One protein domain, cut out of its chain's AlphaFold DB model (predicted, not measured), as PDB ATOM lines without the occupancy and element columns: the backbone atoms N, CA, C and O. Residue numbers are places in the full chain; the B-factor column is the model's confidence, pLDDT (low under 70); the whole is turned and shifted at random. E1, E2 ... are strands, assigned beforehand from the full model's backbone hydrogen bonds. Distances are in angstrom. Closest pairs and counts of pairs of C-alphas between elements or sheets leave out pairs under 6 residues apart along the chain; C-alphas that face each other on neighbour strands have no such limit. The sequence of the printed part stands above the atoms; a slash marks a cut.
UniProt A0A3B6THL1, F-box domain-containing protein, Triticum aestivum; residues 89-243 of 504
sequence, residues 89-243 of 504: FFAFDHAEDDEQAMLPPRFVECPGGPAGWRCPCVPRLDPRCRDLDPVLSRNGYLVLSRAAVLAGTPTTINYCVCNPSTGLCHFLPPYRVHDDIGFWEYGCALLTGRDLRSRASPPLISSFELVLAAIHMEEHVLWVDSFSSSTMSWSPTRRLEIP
ATOM      1  N   PHE A  89      22.020  45.831 -17.608       75.00
ATOM      2  CA  PHE A  89      22.426  46.884 -18.520       75.00
ATOM      3  C   PHE A  89      23.461  47.765 -17.829       75.00
ATOM      4  O   PHE A  89      23.486  47.865 -16.603       75.00
ATOM      5  N   PHE A  90      24.339  48.386 -18.606       73.62
ATOM      6  CA  PHE A  90      25.193  49.440 -18.081       73.62
ATOM      7  C   PHE A  90      24.406  50.743 -18.133       73.62
ATOM      8  O   PHE A  90      23.931  51.134 -19.196       73.62
ATOM      9  N   ALA A  91      24.214  51.363 -16.972       75.44
ATOM     10  CA  ALA A  91      23.663  52.700 -16.873       75.44
ATOM     11  C   ALA A  91      24.816  53.689 -16.717       75.44
ATOM     12  O   ALA A  91      25.712  53.490 -15.890       75.44
ATOM     13  N   PHE A  92      24.769  54.741 -17.519       73.44
ATOM     14  CA  PHE A  92      25.616  55.908 -17.373       73.44
ATOM     15  C   PHE A  92      24.830  56.917 -16.552       73.44
ATOM     16  O   PHE A  92      23.732  57.311 -16.942       73.44
ATOM     17  N   ASP A  93      25.353  57.254 -15.378       74.19
ATOM     18  CA  ASP A  93      24.757  58.287 -14.543       74.19
ATOM     19  C   ASP A  93      25.475  59.606 -14.847       74.19
ATOM     20  O   ASP A  93      26.709  59.672 -14.827       74.19
ATOM     21  N   HIS A  94      24.701  60.656 -15.103       70.00
ATOM     22  CA  HIS A  94      25.209  62.023 -15.111       70.00
ATOM     23  C   HIS A  94      25.260  62.523 -13.663       70.00
ATOM     24  O   HIS A  94      24.311  62.307 -12.906       70.00
ATOM     25  N   ALA A  95      26.370  63.139 -13.248       68.94
ATOM     26  CA  ALA A  95      26.397  63.852 -11.977       68.94
ATOM     27  C   ALA A  95      25.512  65.101 -12.113       68.94
ATOM     28  O   ALA A  95      25.755  65.926 -12.986       68.94
ATOM     29  N   GLU A  96      24.477  65.221 -11.277       68.38
ATOM     30  CA  GLU A  96      23.470  66.292 -11.393       68.38
ATOM     31  C   GLU A  96      24.057  67.707 -11.227       68.38
ATOM     32  O   GLU A  96      23.477  68.661 -11.737       68.38
ATOM     33  N   ASP A  97      25.221  67.837 -10.582       74.25
ATOM     34  CA  ASP A  97      25.843  69.129 -10.255       74.25
ATOM     35  C   ASP A  97      27.042  69.504 -11.145       74.25
ATOM     36  O   ASP A  97      27.614  70.581 -10.987       74.25
ATOM     37  N   ASP A  98      27.454  68.631 -12.065       71.81
ATOM     38  CA  ASP A  98      28.619  68.881 -12.913       71.81
ATOM     39  C   ASP A  98      28.377  68.257 -14.289       71.81
ATOM     40  O   ASP A  98      28.590  67.060 -14.497       71.81
ATOM     41  N   GLU A  99      27.904  69.080 -15.234       60.91
ATOM     42  CA  GLU A  99      27.562  68.670 -16.607       60.91
ATOM     43  C   GLU A  99      28.725  67.964 -17.331       60.91
ATOM     44  O   GLU A  99      28.516  67.285 -18.335       60.91
ATOM     45  N   GLN A 100      29.952  68.082 -16.815       63.50
ATOM     46  CA  GLN A 100      31.148  67.465 -17.383       63.50
ATOM     47  C   GLN A 100      31.594  66.196 -16.640       63.50
ATOM     48  O   GLN A 100      32.382  65.414 -17.178       63.50
ATOM     49  N   ALA A 101      31.078  65.924 -15.437       67.94
ATOM     50  CA  ALA A 101      31.452  64.747 -14.664       67.94
ATOM     51  C   ALA A 101      30.504  63.568 -14.942       67.94
ATOM     52  O   ALA A 101      29.596  63.258 -14.170       67.94
ATOM     53  N   MET A 102      30.766  62.832 -16.023       68.19
ATOM     54  CA  MET A 102      30.187  61.494 -16.202       68.19
ATOM     55  C   MET A 102      30.616  60.602 -15.029       68.19
ATOM     56  O   MET A 102      31.777  60.618 -14.623       68.19
ATOM     57  N   LEU A 103      29.710  59.826 -14.435       73.12
ATOM     58  CA  LEU A 103      30.099  58.787 -13.482       73.12
ATOM     59  C   LEU A 103      30.481  57.513 -14.241       73.12
ATOM     60  O   LEU A 103      29.964  57.268 -15.331       73.12
ATOM     61  N   PRO A 104      31.383  56.673 -13.695       69.38
ATOM     62  CA  PRO A 104      31.741  55.446 -14.374       69.38
ATOM     63  C   PRO A 104      30.524  54.540 -14.563       69.38
ATOM     64  O   PRO A 104      29.705  54.450 -13.642       69.38
ATOM     65  N   PRO A 105      30.416  53.857 -15.720       73.44
ATOM     66  CA  PRO A 105      29.253  53.046 -16.037       73.44
ATOM     67  C   PRO A 105      28.999  52.039 -14.921       73.44
ATOM     68  O   PRO A 105      29.870  51.241 -14.549       73.44
ATOM     69  N   ARG A 106      27.785  52.079 -14.372       76.56
ATOM     70  CA  ARG A 106      27.346  51.135 -13.348       76.56
ATOM     71  C   ARG A 106      26.594  49.999 -14.010       76.56
ATOM     72  O   ARG A 106      25.718  50.212 -14.843       76.56
ATOM     73  N   PHE A 107      26.909  48.772 -13.620       74.06
ATOM     74  CA  PHE A 107      26.085  47.643 -14.013       74.06
ATOM     75  C   PHE A 107      24.807  47.633 -13.170       74.06
ATOM     76  O   PHE A 107      24.865  47.541 -11.943       74.06
ATOM     77  N   VAL A 108      23.660  47.722 -13.832       72.12
ATOM     78  CA  VAL A 108      22.337  47.622 -13.223       72.12
ATOM     79  C   VAL A 108      21.758  46.262 -13.577       72.12
ATOM     80  O   VAL A 108      21.535  45.937 -14.742       72.12
ATOM     81  N   GLU A 109      21.522  45.440 -12.560       68.81
ATOM     82  CA  GLU A 109      20.895  44.131 -12.730       68.81
ATOM     83  C   GLU A 109      19.452  44.277 -13.233       68.81
ATOM     84  O   GLU A 109      18.693  45.108 -12.729       68.81
ATOM     85  N   CYS A 110      19.047  43.448 -14.203       61.75
ATOM     86  CA  CYS A 110      17.675  43.463 -14.702       61.75
ATOM     87  C   CYS A 110      16.698  43.053 -13.583       61.75
ATOM     88  O   CYS A 110      16.785  41.923 -13.078       61.75
ATOM     89  N   PRO A 111      15.725  43.913 -13.220       51.69
ATOM     90  CA  PRO A 111      14.693  43.546 -12.263       51.69
ATOM     91  C   PRO A 111      13.868  42.385 -12.833       51.69
ATOM     92  O   PRO A 111      13.350  42.459 -13.943       51.69
ATOM     93  N   GLY A 112      13.777  41.278 -12.091       53.69
ATOM     94  CA  GLY A 112      13.065  40.073 -12.537       53.69
ATOM     95  C   GLY A 112      13.944  38.976 -13.143       53.69
ATOM     96  O   GLY A 112      13.416  37.968 -13.614       53.69
ATOM     97  N   GLY A 113      15.277  39.100 -13.070       54.94
ATOM     98  CA  GLY A 113      16.148  37.929 -13.184       54.94
ATOM     99  C   GLY A 113      15.672  36.804 -12.243       54.94
ATOM    100  O   GLY A 113      15.031  37.087 -11.228       54.94
ATOM    101  N   PRO A 114      15.966  35.517 -12.524       48.31
ATOM    102  CA  PRO A 114      15.450  34.355 -11.771       48.31
ATOM    103  C   PRO A 114      15.812  34.326 -10.272       48.31
ATOM    104  O   PRO A 114      15.503  33.374  -9.554       48.31
ATOM    105  N   ALA A 115      16.465  35.370  -9.791       45.25
ATOM    106  CA  ALA A 115      16.821  35.622  -8.430       45.25
ATOM    107  C   ALA A 115      16.368  37.063  -8.126       45.25
ATOM    108  O   ALA A 115      16.900  38.002  -8.708       45.25
ATOM    109  N   GLY A 116      15.428  37.260  -7.191       46.38
ATOM    110  CA  GLY A 116      15.188  38.553  -6.522       46.38
ATOM    111  C   GLY A 116      16.382  38.974  -5.650       46.38
ATOM    112  O   GLY A 116      16.229  39.391  -4.508       46.38
ATOM    113  N   TRP A 117      17.584  38.736  -6.161       50.38
ATOM    114  CA  TRP A 117      18.863  38.942  -5.531       50.38
ATOM    115  C   TRP A 117      19.349  40.273  -6.067       50.38
ATOM    116  O   TRP A 117      19.742  40.357  -7.221       50.38
ATOM    117  N   ARG A 118      19.314  41.302  -5.224       45.94
ATOM    118  CA  ARG A 118      20.251  42.409  -5.374       45.94
ATOM    119  C   ARG A 118      21.614  41.789  -5.115       45.94
ATOM    120  O   ARG A 118      21.856  41.418  -3.969       45.94
ATOM    121  N   CYS A 119      22.445  41.561  -6.126       45.38
ATOM    122  CA  CYS A 119      23.818  41.143  -5.880       45.38
ATOM    123  C   CYS A 119      24.575  42.385  -5.384       45.38
ATOM    124  O   CYS A 119      24.849  43.280  -6.182       45.38
ATOM    125  N   PRO A 120      24.929  42.497  -4.089       46.41
ATOM    126  CA  PRO A 120      25.602  43.692  -3.575       46.41
ATOM    127  C   PRO A 120      27.065  43.788  -4.042       46.41
ATOM    128  O   PRO A 120      27.796  44.665  -3.598       46.41
ATOM    129  N   CYS A 121      27.517  42.849  -4.879       51.03
ATOM    130  CA  CYS A 121      28.925  42.551  -5.102       51.03
ATOM    131  C   CYS A 121      29.355  42.646  -6.567       51.03
ATOM    132  O   CYS A 121      30.384  42.066  -6.897       51.03
ATOM    133  N   VAL A 122      28.624  43.333  -7.452       58.66
ATOM    134  CA  VAL A 122      29.249  43.739  -8.720       58.66
ATOM    135  C   VAL A 122      30.149  44.928  -8.386       58.66
ATOM    136  O   VAL A 122      29.622  46.000  -8.076       58.66
ATOM    137  N   PRO A 123      31.483  44.754  -8.329       64.94
ATOM    138  CA  PRO A 123      32.375  45.874  -8.082       64.94
ATOM    139  C   PRO A 123      32.106  46.967  -9.112       64.94
ATOM    140  O   PRO A 123      31.877  46.687 -10.292       64.94
ATOM    141  N   ARG A 124      32.142  48.222  -8.655       74.06
ATOM    142  CA  ARG A 124      32.213  49.356  -9.576       74.06
ATOM    143  C   ARG A 124      33.412  49.129 -10.492       74.06
ATOM    144  O   ARG A 124      34.465  48.685 -10.028       74.06
ATOM    145  N   LEU A 125      33.227  49.396 -11.781       80.56
ATOM    146  CA  LEU A 125      34.334  49.361 -12.724       80.56
ATOM    147  C   LEU A 125      35.402  50.376 -12.300       80.56
ATOM    148  O   LEU A 125      35.111  51.342 -11.588       80.56
ATOM    149  N   ASP A 126      36.639  50.131 -12.729       86.44
ATOM    150  CA  ASP A 126      37.752  51.058 -12.521       86.44
ATOM    151  C   ASP A 126      37.328  52.473 -12.980       86.44
ATOM    152  O   ASP A 126      36.752  52.600 -14.064       86.44
ATOM    153  N   PRO A 127      37.571  53.540 -12.194       87.19
ATOM    154  CA  PRO A 127      37.180  54.902 -12.562       87.19
ATOM    155  C   PRO A 127      37.696  55.359 -13.931       87.19
ATOM    156  O   PRO A 127      37.076  56.218 -14.548       87.19
ATOM    157  N   ARG A 128      38.789  54.771 -14.437       88.81
ATOM    158  CA  ARG A 128      39.317  55.042 -15.784       88.81
ATOM    159  C   ARG A 128      38.414  54.528 -16.914       88.81
ATOM    160  O   ARG A 128      38.585  54.939 -18.054       88.81
ATOM    161  N   CYS A 129      37.445  53.661 -16.618       86.38
ATOM    162  CA  CYS A 129      36.422  53.207 -17.566       86.38
ATOM    163  C   CYS A 129      35.292  54.223 -17.774       86.38
ATOM    164  O   CYS A 129      34.355  53.935 -18.511       86.38
ATOM    165  N   ARG A 130      35.336  55.367 -17.084       83.81
ATOM    166  CA  ARG A 130      34.240  56.336 -17.028       83.81
ATOM    167  C   ARG A 130      33.811  56.883 -18.373       83.81
ATOM    168  O   ARG A 130      32.618  57.022 -18.609       83.81
ATOM    169  N   ASP A 131      34.781  57.107 -19.239       85.06
ATOM    170  CA  ASP A 131      34.531  57.699 -20.541       85.06
ATOM    171  C   ASP A 131      34.595  56.663 -21.670       85.06
ATOM    172  O   ASP A 131      34.822  57.024 -22.822       85.06
ATOM    173  N   LEU A 132      34.514  55.372 -21.335       88.81
ATOM    174  CA  LEU A 132      34.558  54.296 -22.317       88.81
ATOM    175  C   LEU A 132      33.153  53.729 -22.538       88.81
ATOM    176  O   LEU A 132      32.455  53.370 -21.586       88.81
ATOM    177  N   ASP A 133      32.789  53.562 -23.802       86.62
ATOM    178  CA  ASP A 133      31.515  53.013 -24.240       86.62
ATOM    179  C   ASP A 133      31.591  51.487 -24.381       86.62
ATOM    180  O   ASP A 133      32.581  50.956 -24.891       86.62
ATOM    181  N   PRO A 134      30.573  50.725 -23.946       88.69
ATOM    182  CA  PRO A 134      30.533  49.286 -24.139       88.69
ATOM    183  C   PRO A 134      30.364  48.939 -25.616       88.69
ATOM    184  O   PRO A 134      29.380  49.313 -26.243       88.69
ATOM    185  N   VAL A 135      31.291  48.139 -26.141       90.00
ATOM    186  CA  VAL A 135      31.288  47.725 -27.552       90.00
ATOM    187  C   VAL A 135      30.776  46.302 -27.714       90.00
ATOM    188  O   VAL A 135      29.953  46.013 -28.577       90.00
ATOM    189  N   LEU A 136      31.261  45.380 -26.877       90.56
ATOM    190  CA  LEU A 136      30.855  43.977 -26.936       90.56
ATOM    191  C   LEU A 136      30.968  43.294 -25.575       90.56
ATOM    192  O   LEU A 136      31.712  43.720 -24.693       90.56
ATOM    193  N   SER A 137      30.279  42.162 -25.430       89.38
ATOM    194  CA  SER A 137      30.371  41.295 -24.256       89.38
ATOM    195  C   SER A 137      30.509  39.835 -24.673       89.38
ATOM    196  O   SER A 137      29.791  39.356 -25.552       89.38
ATOM    197  N   ARG A 138      31.431  39.100 -24.041       87.25
ATOM    198  CA  ARG A 138      31.612  37.665 -24.292       87.25
ATOM    199  C   ARG A 138      32.171  36.933 -23.082       87.25
ATOM    200  O   ARG A 138      33.163  37.337 -22.488       87.25
ATOM    201  N   ASN A 139      31.568  35.791 -22.747       82.62
ATOM    202  CA  ASN A 139      32.061  34.863 -21.718       82.62
ATOM    203  C   ASN A 139      32.338  35.513 -20.340       82.62
ATOM    204  O   ASN A 139      33.187  35.035 -19.590       82.62
ATOM    205  N   GLY A 140      31.579  36.556 -19.987       82.75
ATOM    206  CA  GLY A 140      31.720  37.290 -18.723       82.75
ATOM    207  C   GLY A 140      32.707  38.459 -18.772       82.75
ATOM    208  O   GLY A 140      32.878  39.131 -17.761       82.75
ATOM    209  N   TYR A 141      33.319  38.710 -19.927       88.56
ATOM    210  CA  TYR A 141      34.092  39.913 -20.198       88.56
ATOM    211  C   TYR A 141      33.254  40.929 -20.964       88.56
ATOM    212  O   TYR A 141      32.411  40.557 -21.781       88.56
ATOM    213  N   LEU A 142      33.532  42.199 -20.721       90.88
ATOM    214  CA  LEU A 142      32.981  43.349 -21.413       90.88
ATOM    215  C   LEU A 142      34.146  44.150 -21.991       90.88
ATOM    216  O   LEU A 142      35.111  44.444 -21.284       90.88
ATOM    217  N   VAL A 143      34.057  44.486 -23.270       93.69
ATOM    218  CA  VAL A 143      34.996  45.394 -23.923       93.69
ATOM    219  C   VAL A 143      34.359  46.766 -23.952       93.69
ATOM    220  O   VAL A 143      33.231  46.921 -24.418       93.69
ATOM    221  N   LEU A 144      35.103  47.736 -23.451       93.56
ATOM    222  CA  LEU A 144      34.792  49.145 -23.531       93.56
ATOM    223  C   LEU A 144      35.779  49.800 -24.502       93.56
ATOM    224  O   LEU A 144      36.944  49.386 -24.549       93.56
ATOM    225  N   SER A 145      35.353  50.810 -25.249       92.94
ATOM    226  CA  SER A 145      36.240  51.605 -26.092       92.94
ATOM    227  C   SER A 145      35.917  53.091 -26.027       92.94
ATOM    228  O   SER A 145      34.817  53.491 -25.671       92.94
ATOM    229  N   ARG A 146      36.897  53.921 -26.373       89.94
ATOM    230  CA  ARG A 146      36.693  55.341 -26.663       89.94
ATOM    231  C   ARG A 146      37.632  55.744 -27.778       89.94
ATOM    232  O   ARG A 146      38.842  55.527 -27.671       89.94
ATOM    233  N   ALA A 147      37.082  56.343 -28.823       82.88
ATOM    234  CA  ALA A 147      37.882  56.978 -29.854       82.88
ATOM    235  C   ALA A 147      38.372  58.346 -29.353       82.88
ATOM    236  O   ALA A 147      37.585  59.170 -28.888       82.88
ATOM    237  N   ALA A 148      39.677  58.586 -29.432       75.94
ATOM    238  CA  ALA A 148      40.245  59.916 -29.297       75.94
ATOM    239  C   ALA A 148      40.177  60.599 -30.664       75.94
ATOM    240  O   ALA A 148      40.857  60.194 -31.609       75.94
ATOM    241  N   VAL A 149      39.331  61.621 -30.757       70.50
ATOM    242  CA  VAL A 149      39.108  62.384 -31.983       70.50
ATOM    243  C   VAL A 149      40.011  63.615 -31.963       70.50
ATOM    244  O   VAL A 149      39.904  64.446 -31.063       70.50
ATOM    245  N   LEU A 150      40.901  63.734 -32.946       65.44
ATOM    246  CA  LEU A 150      41.719  64.924 -33.179       65.44
ATOM    247  C   LEU A 150      41.308  65.512 -34.532       65.44
ATOM    248  O   LEU A 150      41.276  64.790 -35.517       65.44
ATOM    249  N   ALA A 151      40.962  66.802 -34.590       67.69
ATOM    250  CA  ALA A 151      40.521  67.464 -35.831       67.69
ATOM    251  C   ALA A 151      39.359  66.753 -36.571       67.69
ATOM    252  O   ALA A 151      39.252  66.823 -37.791       67.69
ATOM    253  N   GLY A 152      38.484  66.068 -35.830       69.56
ATOM    254  CA  GLY A 152      37.359  65.316 -36.395       69.56
ATOM    255  C   GLY A 152      37.699  63.893 -36.850       69.56
ATOM    256  O   GLY A 152      36.777  63.133 -37.129       69.56
ATOM    257  N   THR A 153      38.974  63.485 -36.852       67.12
ATOM    258  CA  THR A 153      39.379  62.115 -37.190       67.12
ATOM    259  C   THR A 153      39.831  61.341 -35.944       67.12
ATOM    260  O   THR A 153      40.585  61.854 -35.108       67.12
ATOM    261  N   PRO A 154      39.351  60.101 -35.741       67.88
ATOM    262  CA  PRO A 154      39.816  59.268 -34.643       67.88
ATOM    263  C   PRO A 154      41.255  58.819 -34.922       67.88
ATOM    264  O   PRO A 154      41.487  58.003 -35.802       67.88
ATOM    265  N   THR A 155      42.222  59.343 -34.169       81.25
ATOM    266  CA  THR A 155      43.653  59.005 -34.340       81.25
ATOM    267  C   THR A 155      44.053  57.796 -33.504       81.25
ATOM    268  O   THR A 155      44.926  57.006 -33.867       81.25
ATOM    269  N   THR A 156      43.405  57.618 -32.352       88.12
ATOM    270  CA  THR A 156      43.644  56.473 -31.473       88.12
ATOM    271  C   THR A 156      42.349  55.979 -30.854       88.12
ATOM    272  O   THR A 156      41.444  56.759 -30.566       88.12
ATOM    273  N   ILE A 157      42.254  54.672 -30.620       90.31
ATOM    274  CA  ILE A 157      41.149  54.057 -29.888       90.31
ATOM    275  C   ILE A 157      41.714  53.419 -28.624       90.31
ATOM    276  O   ILE A 157      42.593  52.554 -28.666       90.31
ATOM    277  N   ASN A 158      41.194  53.851 -27.481       93.75
ATOM    278  CA  ASN A 158      41.512  53.260 -26.193       93.75
ATOM    279  C   ASN A 158      40.529  52.131 -25.920       93.75
ATOM    280  O   ASN A 158      39.324  52.360 -25.922       93.75
ATOM    281  N   TYR A 159      41.040  50.931 -25.658       95.12
ATOM    282  CA  TYR A 159      40.225  49.771 -25.309       95.12
ATOM    283  C   TYR A 159      40.461  49.357 -23.857       95.12
ATOM    284  O   TYR A 159      41.587  49.369 -23.358       95.12
ATOM    285  N   CYS A 160      39.397  48.921 -23.190       95.50
ATOM    286  CA  CYS A 160      39.469  48.267 -21.892       95.50
ATOM    287  C   CYS A 160      38.675  46.966 -21.921       95.50
ATOM    288  O   CYS A 160      37.482  46.959 -22.209       95.50
ATOM    289  N   VAL A 161      39.317  45.857 -21.564       95.00
ATOM    290  CA  VAL A 161      38.636  44.576 -21.363       95.00
ATOM    291  C   VAL A 161      38.452  44.367 -19.871       95.00
ATOM    292  O   VAL A 161      39.414  44.171 -19.129       95.00
ATOM    293  N   CYS A 162      37.208  44.409 -19.416       91.88
ATOM    294  CA  CYS A 162      36.863  44.253 -18.015       91.88
ATOM    295  C   CYS A 162      36.095  42.957 -17.764       91.88
ATOM    296  O   CYS A 162      35.375  42.451 -18.621       91.88
ATOM    297  N   ASN A 163      36.262  42.399 -16.572       87.44
ATOM    298  CA  ASN A 163      35.430  41.332 -16.045       87.44
ATOM    299  C   ASN A 163      34.575  41.927 -14.918       87.44
ATOM    300  O   ASN A 163      35.054  42.024 -13.784       87.44
ATOM    301  N   PRO A 164      33.314  42.308 -15.193       80.56
ATOM    302  CA  PRO A 164      32.465  42.964 -14.203       80.56
ATOM    303  C   PRO A 164      32.216  42.095 -12.965       80.56
ATOM    304  O   PRO A 164      32.013  42.617 -11.878       80.56
ATOM    305  N   SER A 165      32.285  40.763 -13.095       74.56
ATOM    306  CA  SER A 165      32.100  39.857 -11.954       74.56
ATOM    307  C   SER A 165      33.277  39.850 -10.975       74.56
ATOM    308  O   SER A 165      33.100  39.466  -9.821       74.56
ATOM    309  N   THR A 166      34.468  40.261 -11.420       78.19
ATOM    310  CA  THR A 166      35.674  40.332 -10.582       78.19
ATOM    311  C   THR A 166      36.169  41.760 -10.362       78.19
ATOM    312  O   THR A 166      37.065  41.954  -9.550       78.19
ATOM    313  N   GLY A 167      35.637  42.747 -11.093       79.56
ATOM    314  CA  GLY A 167      36.100  44.142 -11.077       79.56
ATOM    315  C   GLY A 167      37.448  44.355 -11.759       79.56
ATOM    316  O   GLY A 167      37.992  45.454 -11.729       79.56
ATOM    317  N   LEU A 168      37.998  43.310 -12.379       85.81
ATOM    318  CA  LEU A 168      39.304  43.373 -13.023       85.81
ATOM    319  C   LEU A 168      39.162  44.091 -14.362       85.81
ATOM    320  O   LEU A 168      38.340  43.683 -15.181       85.81
ATOM    321  N   CYS A 169      39.971  45.122 -14.585       92.31
ATOM    322  CA  CYS A 169      40.001  45.890 -15.825       92.31
ATOM    323  C   CYS A 169      41.406  45.822 -16.434       92.31
ATOM    324  O   CYS A 169      42.397  46.080 -15.752       92.31
ATOM    325  N   HIS A 170      41.487  45.467 -17.714       93.94
ATOM    326  CA  HIS A 170      42.713  45.470 -18.500       93.94
ATOM    327  C   HIS A 170      42.644  46.612 -19.507       93.94
ATOM    328  O   HIS A 170      41.894  46.528 -20.476       93.94
ATOM    329  N   PHE A 171      43.427  47.662 -19.275       95.00
ATOM    330  CA  PHE A 171      43.579  48.773 -20.210       95.00
ATOM    331  C   PHE A 171      44.612  48.386 -21.260       95.00
ATOM    332  O   PHE A 171      45.744  48.038 -20.918       95.00
ATOM    333  N   LEU A 172      44.197  48.384 -22.521       95.56
ATOM    334  CA  LEU A 172      45.049  48.007 -23.639       95.56
ATOM    335  C   LEU A 172      45.912  49.213 -24.039       95.56
ATOM    336  O   LEU A 172      45.475  50.354 -23.861       95.56
ATOM    337  N   PRO A 173      47.117  48.995 -24.598       95.31
ATOM    338  CA  PRO A 173      47.870  50.063 -25.241       95.31
ATOM    339  C   PRO A 173      46.993  50.764 -26.292       95.31
ATOM    340  O   PRO A 173      46.254  50.058 -26.991       95.31
ATOM    341  N   PRO A 174      47.068  52.103 -26.435       92.06
ATOM    342  CA  PRO A 174      46.283  52.831 -27.425       92.06
ATOM    343  C   PRO A 174      46.461  52.221 -28.814       92.06
ATOM    344  O   PRO A 174      47.588  52.049 -29.284       92.06
ATOM    345  N   TYR A 175      45.350  51.867 -29.450       90.81
ATOM    346  CA  TYR A 175      45.364  51.361 -30.813       90.81
ATOM    347  C   TYR A 175      45.411  52.555 -31.759       90.81
ATOM    348  O   TYR A 175      44.506  53.388 -31.730       90.81
ATOM    349  N   ARG A 176      46.480  52.674 -32.549       88.81
ATOM    350  CA  ARG A 176      46.576  53.726 -33.563       88.81
ATOM    351  C   ARG A 176      45.705  53.333 -34.736       88.81
ATOM    352  O   ARG A 176      45.897  52.268 -35.314       88.81
ATOM    353  N   VAL A 177      44.750  54.196 -35.044       83.75
ATOM    354  CA  VAL A 177      44.012  54.097 -36.292       83.75
ATOM    355  C   VAL A 177      45.001  54.389 -37.414       83.75
ATOM    356  O   VAL A 177      45.860  55.254 -37.279       83.75
ATOM    357  N   HIS A 178      44.938  53.614 -38.489       78.88
ATOM    358  CA  HIS A 178      45.791  53.844 -39.645       78.88
ATOM    359  C   HIS A 178      45.360  55.146 -40.339       78.88
ATOM    360  O   HIS A 178      44.253  55.220 -40.871       78.88
ATOM    361  N   ASP A 179      46.240  56.154 -40.290       70.69
ATOM    362  CA  ASP A 179      46.000  57.525 -40.770       70.69
ATOM    363  C   ASP A 179      45.741  57.602 -42.286       70.69
ATOM    364  O   ASP A 179      45.041  58.498 -42.750       70.69
ATOM    365  N   ASP A 180      46.277  56.653 -43.059       65.50
ATOM    366  CA  ASP A 180      46.310  56.706 -44.531       65.50
ATOM    367  C   ASP A 180      44.969  56.398 -45.211       65.50
ATOM    368  O   ASP A 180      44.898  56.269 -46.431       65.50
ATOM    369  N   ILE A 181      43.905  56.197 -44.442       58.19
ATOM    370  CA  ILE A 181      42.737  55.481 -44.936       58.19
ATOM    371  C   ILE A 181      41.481  56.202 -44.458       58.19
ATOM    372  O   ILE A 181      41.227  56.351 -43.263       58.19
ATOM    373  N   GLY A 182      40.712  56.713 -45.415       58.06
ATOM    374  CA  GLY A 182      39.451  57.396 -45.158       58.06
ATOM    375  C   GLY A 182      38.377  56.455 -44.606       58.06
ATOM    376  O   GLY A 182      38.427  55.249 -44.823       58.06
ATOM    377  N   PHE A 183      37.410  57.042 -43.891       57.72
ATOM    378  CA  PHE A 183      36.126  56.466 -43.455       57.72
ATOM    379  C   PHE A 183      36.108  54.946 -43.249       57.72
ATOM    380  O   PHE A 183      35.730  54.167 -44.122       57.72
ATOM    381  N   TRP A 184      36.469  54.531 -42.041       66.44
ATOM    382  CA  TRP A 184      36.502  53.131 -41.663       66.44
ATOM    383  C   TRP A 184      35.257  52.692 -40.920       66.44
ATOM    384  O   TRP A 184      34.762  53.376 -40.022       66.44
ATOM    385  N   GLU A 185      34.875  51.452 -41.178       74.06
ATOM    386  CA  GLU A 185      34.009  50.698 -40.292       74.06
ATOM    387  C   GLU A 185      34.860  49.703 -39.506       74.06
ATOM    388  O   GLU A 185      35.504  48.816 -40.078       74.06
ATOM    389  N   TYR A 186      34.874  49.862 -38.184       81.12
ATOM    390  CA  TYR A 186      35.581  48.960 -37.282       81.12
ATOM    391  C   TYR A 186      34.623  47.924 -36.708       81.12
ATOM    392  O   TYR A 186      33.631  48.250 -36.060       81.12
ATOM    393  N   GLY A 187      34.972  46.655 -36.885       87.62
ATOM    394  CA  GLY A 187      34.432  45.545 -36.118       87.62
ATOM    395  C   GLY A 187      35.432  45.099 -35.056       87.62
ATOM    396  O   GLY A 187      36.642  45.090 -35.284       87.62
ATOM    397  N   CYS A 188      34.945  44.664 -33.895       91.25
ATOM    398  CA  CYS A 188      35.792  43.997 -32.912       91.25
ATOM    399  C   CYS A 188      35.167  42.698 -32.403       91.25
ATOM    400  O   CYS A 188      33.954  42.576 -32.247       91.25
ATOM    401  N   ALA A 189      36.017  41.707 -32.150       93.12
ATOM    402  CA  ALA A 189      35.643  40.405 -31.627       93.12
ATOM    403  C   ALA A 189      36.564  40.033 -30.464       93.12
ATOM    404  O   ALA A 189      37.783  40.011 -30.605       93.12
ATOM    405  N   LEU A 190      35.993  39.685 -29.312       93.94
ATOM    406  CA  LEU A 190      36.765  39.146 -28.193       93.94
ATOM    407  C   LEU A 190      36.792  37.623 -28.263       93.94
ATOM    408  O   LEU A 190      35.752  36.978 -28.363       93.94
ATOM    409  N   LEU A 191      37.981  37.049 -28.155       92.12
ATOM    410  CA  LEU A 191      38.231  35.628 -27.978       92.12
ATOM    411  C   LEU A 191      38.732  35.425 -26.553       92.12
ATOM    412  O   LEU A 191      39.656  36.083 -26.097       92.12
ATOM    413  N   THR A 192      38.130  34.515 -25.810       89.75
ATOM    414  CA  THR A 192      38.563  34.201 -24.439       89.75
ATOM    415  C   THR A 192      39.351  32.900 -24.420       89.75
ATOM    416  O   THR A 192      39.266  32.110 -25.356       89.75
ATOM    417  N   GLY A 193      40.041  32.579 -23.322       82.75
ATOM    418  CA  GLY A 193      40.715  31.283 -23.155       82.75
ATOM    419  C   GLY A 193      39.791  30.065 -23.328       82.75
ATOM    420  O   GLY A 193      40.257  28.939 -23.499       82.75
ATOM    421  N   ARG A 194      38.464  30.264 -23.301       79.31
ATOM    422  CA  ARG A 194      37.491  29.233 -23.675       79.31
ATOM    423  C   ARG A 194      37.411  29.015 -25.186       79.31
ATOM    424  O   ARG A 194      37.243  27.866 -25.563       79.31
ATOM    425  N   ASP A 195      37.517  30.077 -25.977       82.62
ATOM    426  CA  ASP A 195      37.495  30.061 -27.442       82.62
ATOM    427  C   ASP A 195      38.868  29.637 -27.999       82.62
ATOM    428  O   ASP A 195      38.958  28.830 -28.916       82.62
ATOM    429  N   LEU A 196      39.954  30.080 -27.355       77.06
ATOM    430  CA  LEU A 196      41.345  29.788 -27.727       77.06
ATOM    431  C   LEU A 196      41.815  28.373 -27.343       77.06
ATOM    432  O   LEU A 196      43.016  28.125 -27.234       77.06
ATOM    433  N   ARG A 197      40.898  27.429 -27.095       69.06
ATOM    434  CA  ARG A 197      41.237  26.054 -26.704       69.06
ATOM    435  C   ARG A 197      41.949  25.321 -27.841       69.06
ATOM    436  O   ARG A 197      41.366  24.500 -28.545       69.06
ATOM    437  N   SER A 198      43.258  25.511 -27.936       55.25
ATOM    438  CA  SER A 198      44.143  24.455 -28.405       55.25
ATOM    439  C   SER A 198      44.006  23.286 -27.430       55.25
ATOM    440  O   SER A 198      44.065  23.468 -26.214       55.25
ATOM    441  N   ARG A 199      43.803  22.069 -27.942       51.56
ATOM    442  CA  ARG A 199      43.641  20.834 -27.147       51.56
ATOM    443  C   ARG A 199      44.796  20.556 -26.161       51.56
ATOM    444  O   ARG A 199      44.672  19.625 -25.371       51.56
ATOM    445  N   ALA A 200      45.889  21.316 -26.212       50.94
ATOM    446  CA  ALA A 200      47.154  20.994 -25.566       50.94
ATOM    447  C   ALA A 200      47.357  21.558 -24.145       50.94
ATOM    448  O   ALA A 200      48.223  21.043 -23.442       50.94
ATOM    449  N   SER A 201      46.596  22.556 -23.671       50.78
ATOM    450  CA  SER A 201      46.860  23.144 -22.342       50.78
ATOM    451  C   SER A 201      45.606  23.632 -21.599       50.78
ATOM    452  O   SER A 201      44.684  24.185 -22.208       50.78
ATOM    453  N   PRO A 202      45.520  23.415 -20.268       51.19
ATOM    454  CA  PRO A 202      44.442  23.966 -19.457       51.19
ATOM    455  C   PRO A 202      44.568  25.498 -19.430       51.19
ATOM    456  O   PRO A 202      45.648  26.012 -19.138       51.19
ATOM    457  N   PRO A 203      43.495  26.244 -19.741       51.81
ATOM    458  CA  PRO A 203      43.590  27.689 -19.860       51.81
ATOM    459  C   PRO A 203      43.861  28.318 -18.495       51.81
ATOM    460  O   PRO A 203      43.178  28.013 -17.510       51.81
ATOM    461  N   LEU A 204      44.803  29.261 -18.465       57.16
ATOM    462  CA  LEU A 204      44.794  30.311 -17.455       57.16
ATOM    463  C   LEU A 204      43.438  31.010 -17.579       57.16
ATOM    464  O   LEU A 204      43.047  31.449 -18.658       57.16
ATOM    465  N   ILE A 205      42.678  31.039 -16.487       60.41
ATOM    466  CA  ILE A 205      41.263  31.449 -16.467       60.41
ATOM    467  C   ILE A 205      41.068  32.910 -16.928       60.41
ATOM    468  O   ILE A 205      39.937  33.314 -17.185       60.41
ATOM    469  N   SER A 206      42.154  33.672 -17.080       75.50
ATOM    470  CA  SER A 206      42.173  35.097 -17.392       75.50
ATOM    471  C   SER A 206      42.673  35.479 -18.792       75.50
ATOM    472  O   SER A 206      42.712  36.675 -19.070       75.50
ATOM    473  N   SER A 207      43.066  34.543 -19.669       88.62
ATOM    474  CA  SER A 207      43.573  34.932 -20.993       88.62
ATOM    475  C   SER A 207      42.458  35.314 -21.971       88.62
ATOM    476  O   SER A 207      41.402  34.673 -22.026       88.62
ATOM    477  N   PHE A 208      42.708  36.348 -22.769       92.62
ATOM    478  CA  PHE A 208      41.849  36.785 -23.861       92.62
ATOM    479  C   PHE A 208      42.678  37.352 -25.019       92.62
ATOM    480  O   PHE A 208      43.828  37.750 -24.853       92.62
ATOM    481  N   GLU A 209      42.073  37.387 -26.196       95.00
ATOM    482  CA  GLU A 209      42.584  38.034 -27.394       95.00
ATOM    483  C   GLU A 209      41.468  38.919 -27.960       95.00
ATOM    484  O   GLU A 209      40.348  38.451 -28.154       95.00
ATOM    485  N   LEU A 210      41.738  40.204 -28.179       95.56
ATOM    486  CA  LEU A 210      40.801  41.121 -28.829       95.56
ATOM    487  C   LEU A 210      41.224  41.271 -30.287       95.56
ATOM    488  O   LEU A 210      42.324  41.736 -30.550       95.56
ATOM    489  N   VAL A 211      40.370  40.869 -31.220       94.88
ATOM    490  CA  VAL A 211      40.604  40.989 -32.662       94.88
ATOM    491  C   VAL A 211      39.854  42.211 -33.171       94.88
ATOM    492  O   VAL A 211      38.646  42.320 -32.958       94.88
ATOM    493  N   LEU A 212      40.565  43.109 -33.841       93.19
ATOM    494  CA  LEU A 212      40.005  44.245 -34.558       93.19
ATOM    495  C   LEU A 212      40.044  43.949 -36.053       93.19
ATOM    496  O   LEU A 212      41.008  43.374 -36.556       93.19
ATOM    497  N   ALA A 213      38.975  44.321 -36.738       90.81
ATOM    498  CA  ALA A 213      38.825  44.208 -38.174       90.81
ATOM    499  C   ALA A 213      38.376  45.569 -38.706       90.81
ATOM    500  O   ALA A 213      37.347  46.079 -38.267       90.81
ATOM    501  N   ALA A 214      39.138  46.148 -39.625       88.50
ATOM    502  CA  ALA A 214      38.813  47.408 -40.280       88.50
ATOM    503  C   ALA A 214      38.778  47.191 -41.789       88.50
ATOM    504  O   ALA A 214      39.652  46.516 -42.334       88.50
ATOM    505  N   ILE A 215      37.774  47.734 -42.466       84.19
ATOM    506  CA  ILE A 215      37.628  47.564 -43.914       84.19
ATOM    507  C   ILE A 215      37.883  48.890 -44.602       84.19
ATOM    508  O   ILE A 215      37.184  49.866 -44.345       84.19
ATOM    509  N   HIS A 216      38.871  48.895 -45.494       84.88
ATOM    510  CA  HIS A 216      39.063  49.958 -46.461       84.88
ATOM    511  C   HIS A 216      38.230  49.636 -47.693       84.88
ATOM    512  O   HIS A 216      38.505  48.687 -48.429       84.88
ATOM    513  N   MET A 217      37.211  50.455 -47.911       77.62
ATOM    514  CA  MET A 217      36.229  50.250 -48.967       77.62
ATOM    515  C   MET A 217      36.815  50.421 -50.368       77.62
ATOM    516  O   MET A 217      36.628  49.550 -51.208       77.62
ATOM    517  N   GLU A 218      37.558  51.507 -50.592       82.75
ATOM    518  CA  GLU A 218      38.133  51.829 -51.906       82.75
ATOM    519  C   GLU A 218      39.247  50.865 -52.325       82.75
ATOM    520  O   GLU A 218      39.307  50.458 -53.480       82.75
ATOM    521  N   GLU A 219      40.109  50.450 -51.391       84.75
ATOM    522  CA  GLU A 219      41.177  49.494 -51.701       84.75
ATOM    523  C   GLU A 219      40.716  48.030 -51.670       84.75
ATOM    524  O   GLU A 219      41.485  47.145 -52.043       84.75
ATOM    525  N   HIS A 220      39.491  47.749 -51.211       84.88
ATOM    526  CA  HIS A 220      39.004  46.393 -50.939       84.88
ATOM    527  C   HIS A 220      39.944  45.606 -50.018       84.88
ATOM    528  O   HIS A 220      40.289  44.450 -50.263       84.88
ATOM    529  N   VAL A 221      40.374  46.239 -48.930       87.75
ATOM    530  CA  VAL A 221      41.335  45.653 -47.994       87.75
ATOM    531  C   VAL A 221      40.714  45.512 -46.615       87.75
ATOM    532  O   VAL A 221      40.188  46.466 -46.050       87.75
ATOM    533  N   LEU A 222      40.841  44.321 -46.040       88.44
ATOM    534  CA  LEU A 222      40.554  44.038 -44.644       88.44
ATOM    535  C   LEU A 222      41.854  44.100 -43.843       88.44
ATOM    536  O   LEU A 222      42.753  43.277 -44.013       88.44
ATOM    537  N   TRP A 223      41.927  45.041 -42.918       90.56
ATOM    538  CA  TRP A 223      42.991  45.122 -41.936       90.56
ATOM    539  C   TRP A 223      42.571  44.368 -40.684       90.56
ATOM    540  O   TRP A 223      41.470  44.560 -40.169       90.56
ATOM    541  N   VAL A 224      43.434  43.470 -40.217       92.75
ATOM    542  CA  VAL A 224      43.188  42.673 -39.016       92.75
ATOM    543  C   VAL A 224      44.345  42.836 -38.050       92.75
ATOM    544  O   VAL A 224      45.481  42.463 -38.352       92.75
ATOM    545  N   ASP A 225      44.015  43.298 -36.852       93.31
ATOM    546  CA  ASP A 225      44.916  43.369 -35.711       93.31
ATOM    547  C   ASP A 225      44.390  42.486 -34.590       93.31
ATOM    548  O   ASP A 225      43.183  42.288 -34.438       93.31
ATOM    549  N   SER A 226      45.283  41.952 -33.762       95.12
ATOM    550  CA  SER A 226      44.865  41.318 -32.525       95.12
ATOM    551  C   SER A 226      45.725  41.713 -31.341       95.12
ATOM    552  O   SER A 226      46.949  41.716 -31.394       95.12
ATOM    553  N   PHE A 227      45.075  42.054 -30.238       96.19
ATOM    554  CA  PHE A 227      45.721  42.244 -28.953       96.19
ATOM    555  C   PHE A 227      45.688  40.934 -28.185       96.19
ATOM    556  O   PHE A 227      44.610  40.383 -27.966       96.19
ATOM    557  N   SER A 228      46.839  40.466 -27.710       94.69
ATOM    558  CA  SER A 228      46.906  39.296 -26.835       94.69
ATOM    559  C   SER A 228      47.129  39.708 -25.385       94.69
ATOM    560  O   SER A 228      48.110  40.373 -25.057       94.69
ATOM    561  N   SER A 229      46.277  39.229 -24.476       94.25
ATOM    562  CA  SER A 229      46.448  39.468 -23.040       94.25
ATOM    563  C   SER A 229      47.668  38.751 -22.450       94.25
ATOM    564  O   SER A 229      48.033  39.024 -21.310       94.25
ATOM    565  N   SER A 230      48.256  37.776 -23.157       91.06
ATOM    566  CA  SER A 230      49.449  37.066 -22.679       91.06
ATOM    567  C   SER A 230      50.729  37.851 -22.944       91.06
ATOM    568  O   SER A 230      51.625  37.839 -22.106       91.06
ATOM    569  N   THR A 231      50.808  38.536 -24.085       93.19
ATOM    570  CA  THR A 231      51.953  39.380 -24.455       93.19
ATOM    571  C   THR A 231      51.738  40.840 -24.074       93.19
ATOM    572  O   THR A 231      52.693  41.608 -24.070       93.19
ATOM    573  N   MET A 232      50.497  41.219 -23.746       93.44
ATOM    574  CA  MET A 232      50.076  42.598 -23.490       93.44
ATOM    575  C   MET A 232      50.454  43.548 -24.634       93.44
ATOM    576  O   MET A 232      50.806  44.704 -24.412       93.44
ATOM    577  N   SER A 233      50.374  43.059 -25.872       94.88
ATOM    578  CA  SER A 233      50.766  43.802 -27.065       94.88
ATOM    579  C   SER A 233      49.811  43.545 -28.225       94.88
ATOM    580  O   SER A 233      49.205  42.474 -28.330       94.88
ATOM    581  N   TRP A 234      49.710  44.536 -29.108       95.31
ATOM    582  CA  TRP A 234      49.096  44.378 -30.422       95.31
ATOM    583  C   TRP A 234      50.003  43.533 -31.320       95.31
ATOM    584  O   TRP A 234      51.233  43.618 -31.250       95.31
ATOM    585  N   SER A 235      49.397  42.682 -32.140       93.56
ATOM    586  CA  SER A 235      50.074  42.003 -33.233       93.56
ATOM    587  C   SER A 235      50.451  43.010 -34.322       93.56
ATOM    588  O   SER A 235      49.802  44.047 -34.429       93.56
ATOM    589  N   PRO A 236      51.421  42.688 -35.191       92.00
ATOM    590  CA  PRO A 236      51.601  43.423 -36.433       92.00
ATOM    591  C   PRO A 236      50.313  43.410 -37.253       92.00
ATOM    592  O   PRO A 236      49.669  42.358 -37.374       92.00
ATOM    593  N   THR A 237      49.985  44.560 -37.825       90.25
ATOM    594  CA  THR A 237      48.813  44.738 -38.670       90.25
ATOM    595  C   THR A 237      48.900  43.867 -39.902       90.25
ATOM    596  O   THR A 237      49.918  43.820 -40.596       90.25
ATOM    597  N   ARG A 238      47.817  43.136 -40.166       89.69
ATOM    598  CA  ARG A 238      47.711  42.271 -41.335       89.69
ATOM    599  C   ARG A 238      46.777  42.890 -42.345       89.69
ATOM    600  O   ARG A 238      45.603  43.085 -42.055       89.69
ATOM    601  N   ARG A 239      47.309  43.117 -43.538       91.44
ATOM    602  CA  ARG A 239      46.558  43.494 -44.726       91.44
ATOM    603  C   ARG A 239      46.048  42.226 -45.411       91.44
ATOM    604  O   ARG A 239      46.848  41.357 -45.755       91.44
ATOM    605  N   LEU A 240      44.740  42.107 -45.590       89.00
ATOM    606  CA  LEU A 240      44.108  41.037 -46.354       89.00
ATOM    607  C   LEU A 240      43.368  41.664 -47.529       89.00
ATOM    608  O   LEU A 240      42.479  42.484 -47.333       89.00
ATOM    609  N   GLU A 241      43.728  41.277 -48.745       88.94
ATOM    610  CA  GLU A 241      42.965  41.664 -49.930       88.94
ATOM    611  C   GLU A 241      41.634  40.917 -49.914       88.94
ATOM    612  O   GLU A 241      41.587  39.685 -49.840       88.94
ATOM    613  N   ILE A 242      40.543  41.675 -49.923       84.56
ATOM    614  CA  ILE A 242      39.207  41.131 -50.076       84.56
ATOM    615  C   ILE A 242      39.009  40.955 -51.580       84.56
ATOM    616  O   ILE A 242      39.125  41.938 -52.315       84.56
ATOM    617  N   PRO A 243      38.710  39.739 -52.071       78.25
ATOM    618  CA  PRO A 243      38.399  39.562 -53.475       78.25
ATOM    619  C   PRO A 243      37.165  40.403 -53.795       78.25
ATOM    620  O   PRO A 243      36.055  40.092 -53.358       78.25
TER     621      PRO A 243
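Overview. This is residues 89 to 243 of the 504 residues of the protein "F-box domain-containing protein" of Triticum aestivum (UniProt A0A3B6THL1). What would one see first? Two twisted four-stranded sheets, E3 to E6 and E7 to E10, make a loose sandwich, only partly face to face and overlapping where edge strands E3 and E7 meet. The small hairpin E1 and E2 lies off to one side of this body, and residues 111 to 116 stick out beyond it. What is it made of? The printed part has 155 residues with no named helix and ten named strands, E1 to E10 in chain order, of which the sheets run E1 - E2, E3 - E4 - E5 - E6 and E7 - E8 - E9 - E10, all antiparallel; the class is all strand, though only 67 residues are in named elements. How large is it? It is only just compact, close to loose, with a radius of gyration of the C-alphas of 17.7 A, and only just flat, with spans of 52 by 49 by 27 A.

Along the chain. Where does the printed part begin? E1 is residues 89 to 91, with C-alpha 89 at (22.426, 46.884, -18.520), and E2 is residues 106 to 109. Which strands follow? E3 is residues 133 to 138, 15.3 A long; E4 is residues 141 to 150, 29.2 A; E5 is residues 153 to 163, 29.9 A; and E6 is residues 168 to 171. E5 begins with C-alpha 153 at (39.379, 62.115, -37.190) and bends by 52 degrees at residue 156. Which strands come last? E7 is residues 185 to 192, 23.3 A long; E8 is residues 208 to 216, 26.3 A; E9 is residues 221 to 228, 22.8 A; and E10 is residues 238 to 241, with C-alpha 241 at (42.965, 41.664, -49.930).

Arrangement. Where do E1 and E2 stand? They form a hairpin, with N 91 and O 106 2.8 A apart, within hydrogen-bond range. E1 and E3 are only just apart, with their closest C-alphas 8.1 A from each other, and E2 and E3 are apart too. How is the next sheet built? E3, E4, E5 and E6 are a meander, each strand the antiparallel neighbour of the one before, and the sheet is twisted. Within hydrogen-bond range are N 135 and O 143 at 2.9 A for E3 and E4, N 144 and O 160 at 2.8 A for E4 and E5, and N 163 and O 168 at 2.8 A for E5 and E6. How is the last sheet built? E7, E8, E9 and E10 are a second meander, also twisted, with N 189 and O 211 at 2.8 A for E7 and E8, N 212 and O 225 at 2.8 A for E8 and E9, and N 222 and O 240 at 2.8 A for E9 and E10 within hydrogen-bond range. How do the two sheets meet? They form a sandwich, two sheets face to face, with their strands at 41 degrees and the facing parts 9.4 A centre to centre. The closest C-alphas of E3 and E7 are those of Arg 138 and Leu 190, 6.6 A apart, while E5 and E7 are apart.

Size, cuts and confidence. How far does it reach? The two C-alphas farthest apart are those of Asp 97 and Ala 200, 54.8 A, and the printed part has no cut. Which links are long? They are E1 to E2, E2 to E3, E6 to E7 and E7 to E8, the one from E6 to E7 leading from one sheet of the sandwich to the other. Where is confidence low? The mean pLDDT of the printed part is 78.9, and 41 residues are under 70, among them residues 109 to 123, 150 to 154, 180 to 184 and 197 to 205.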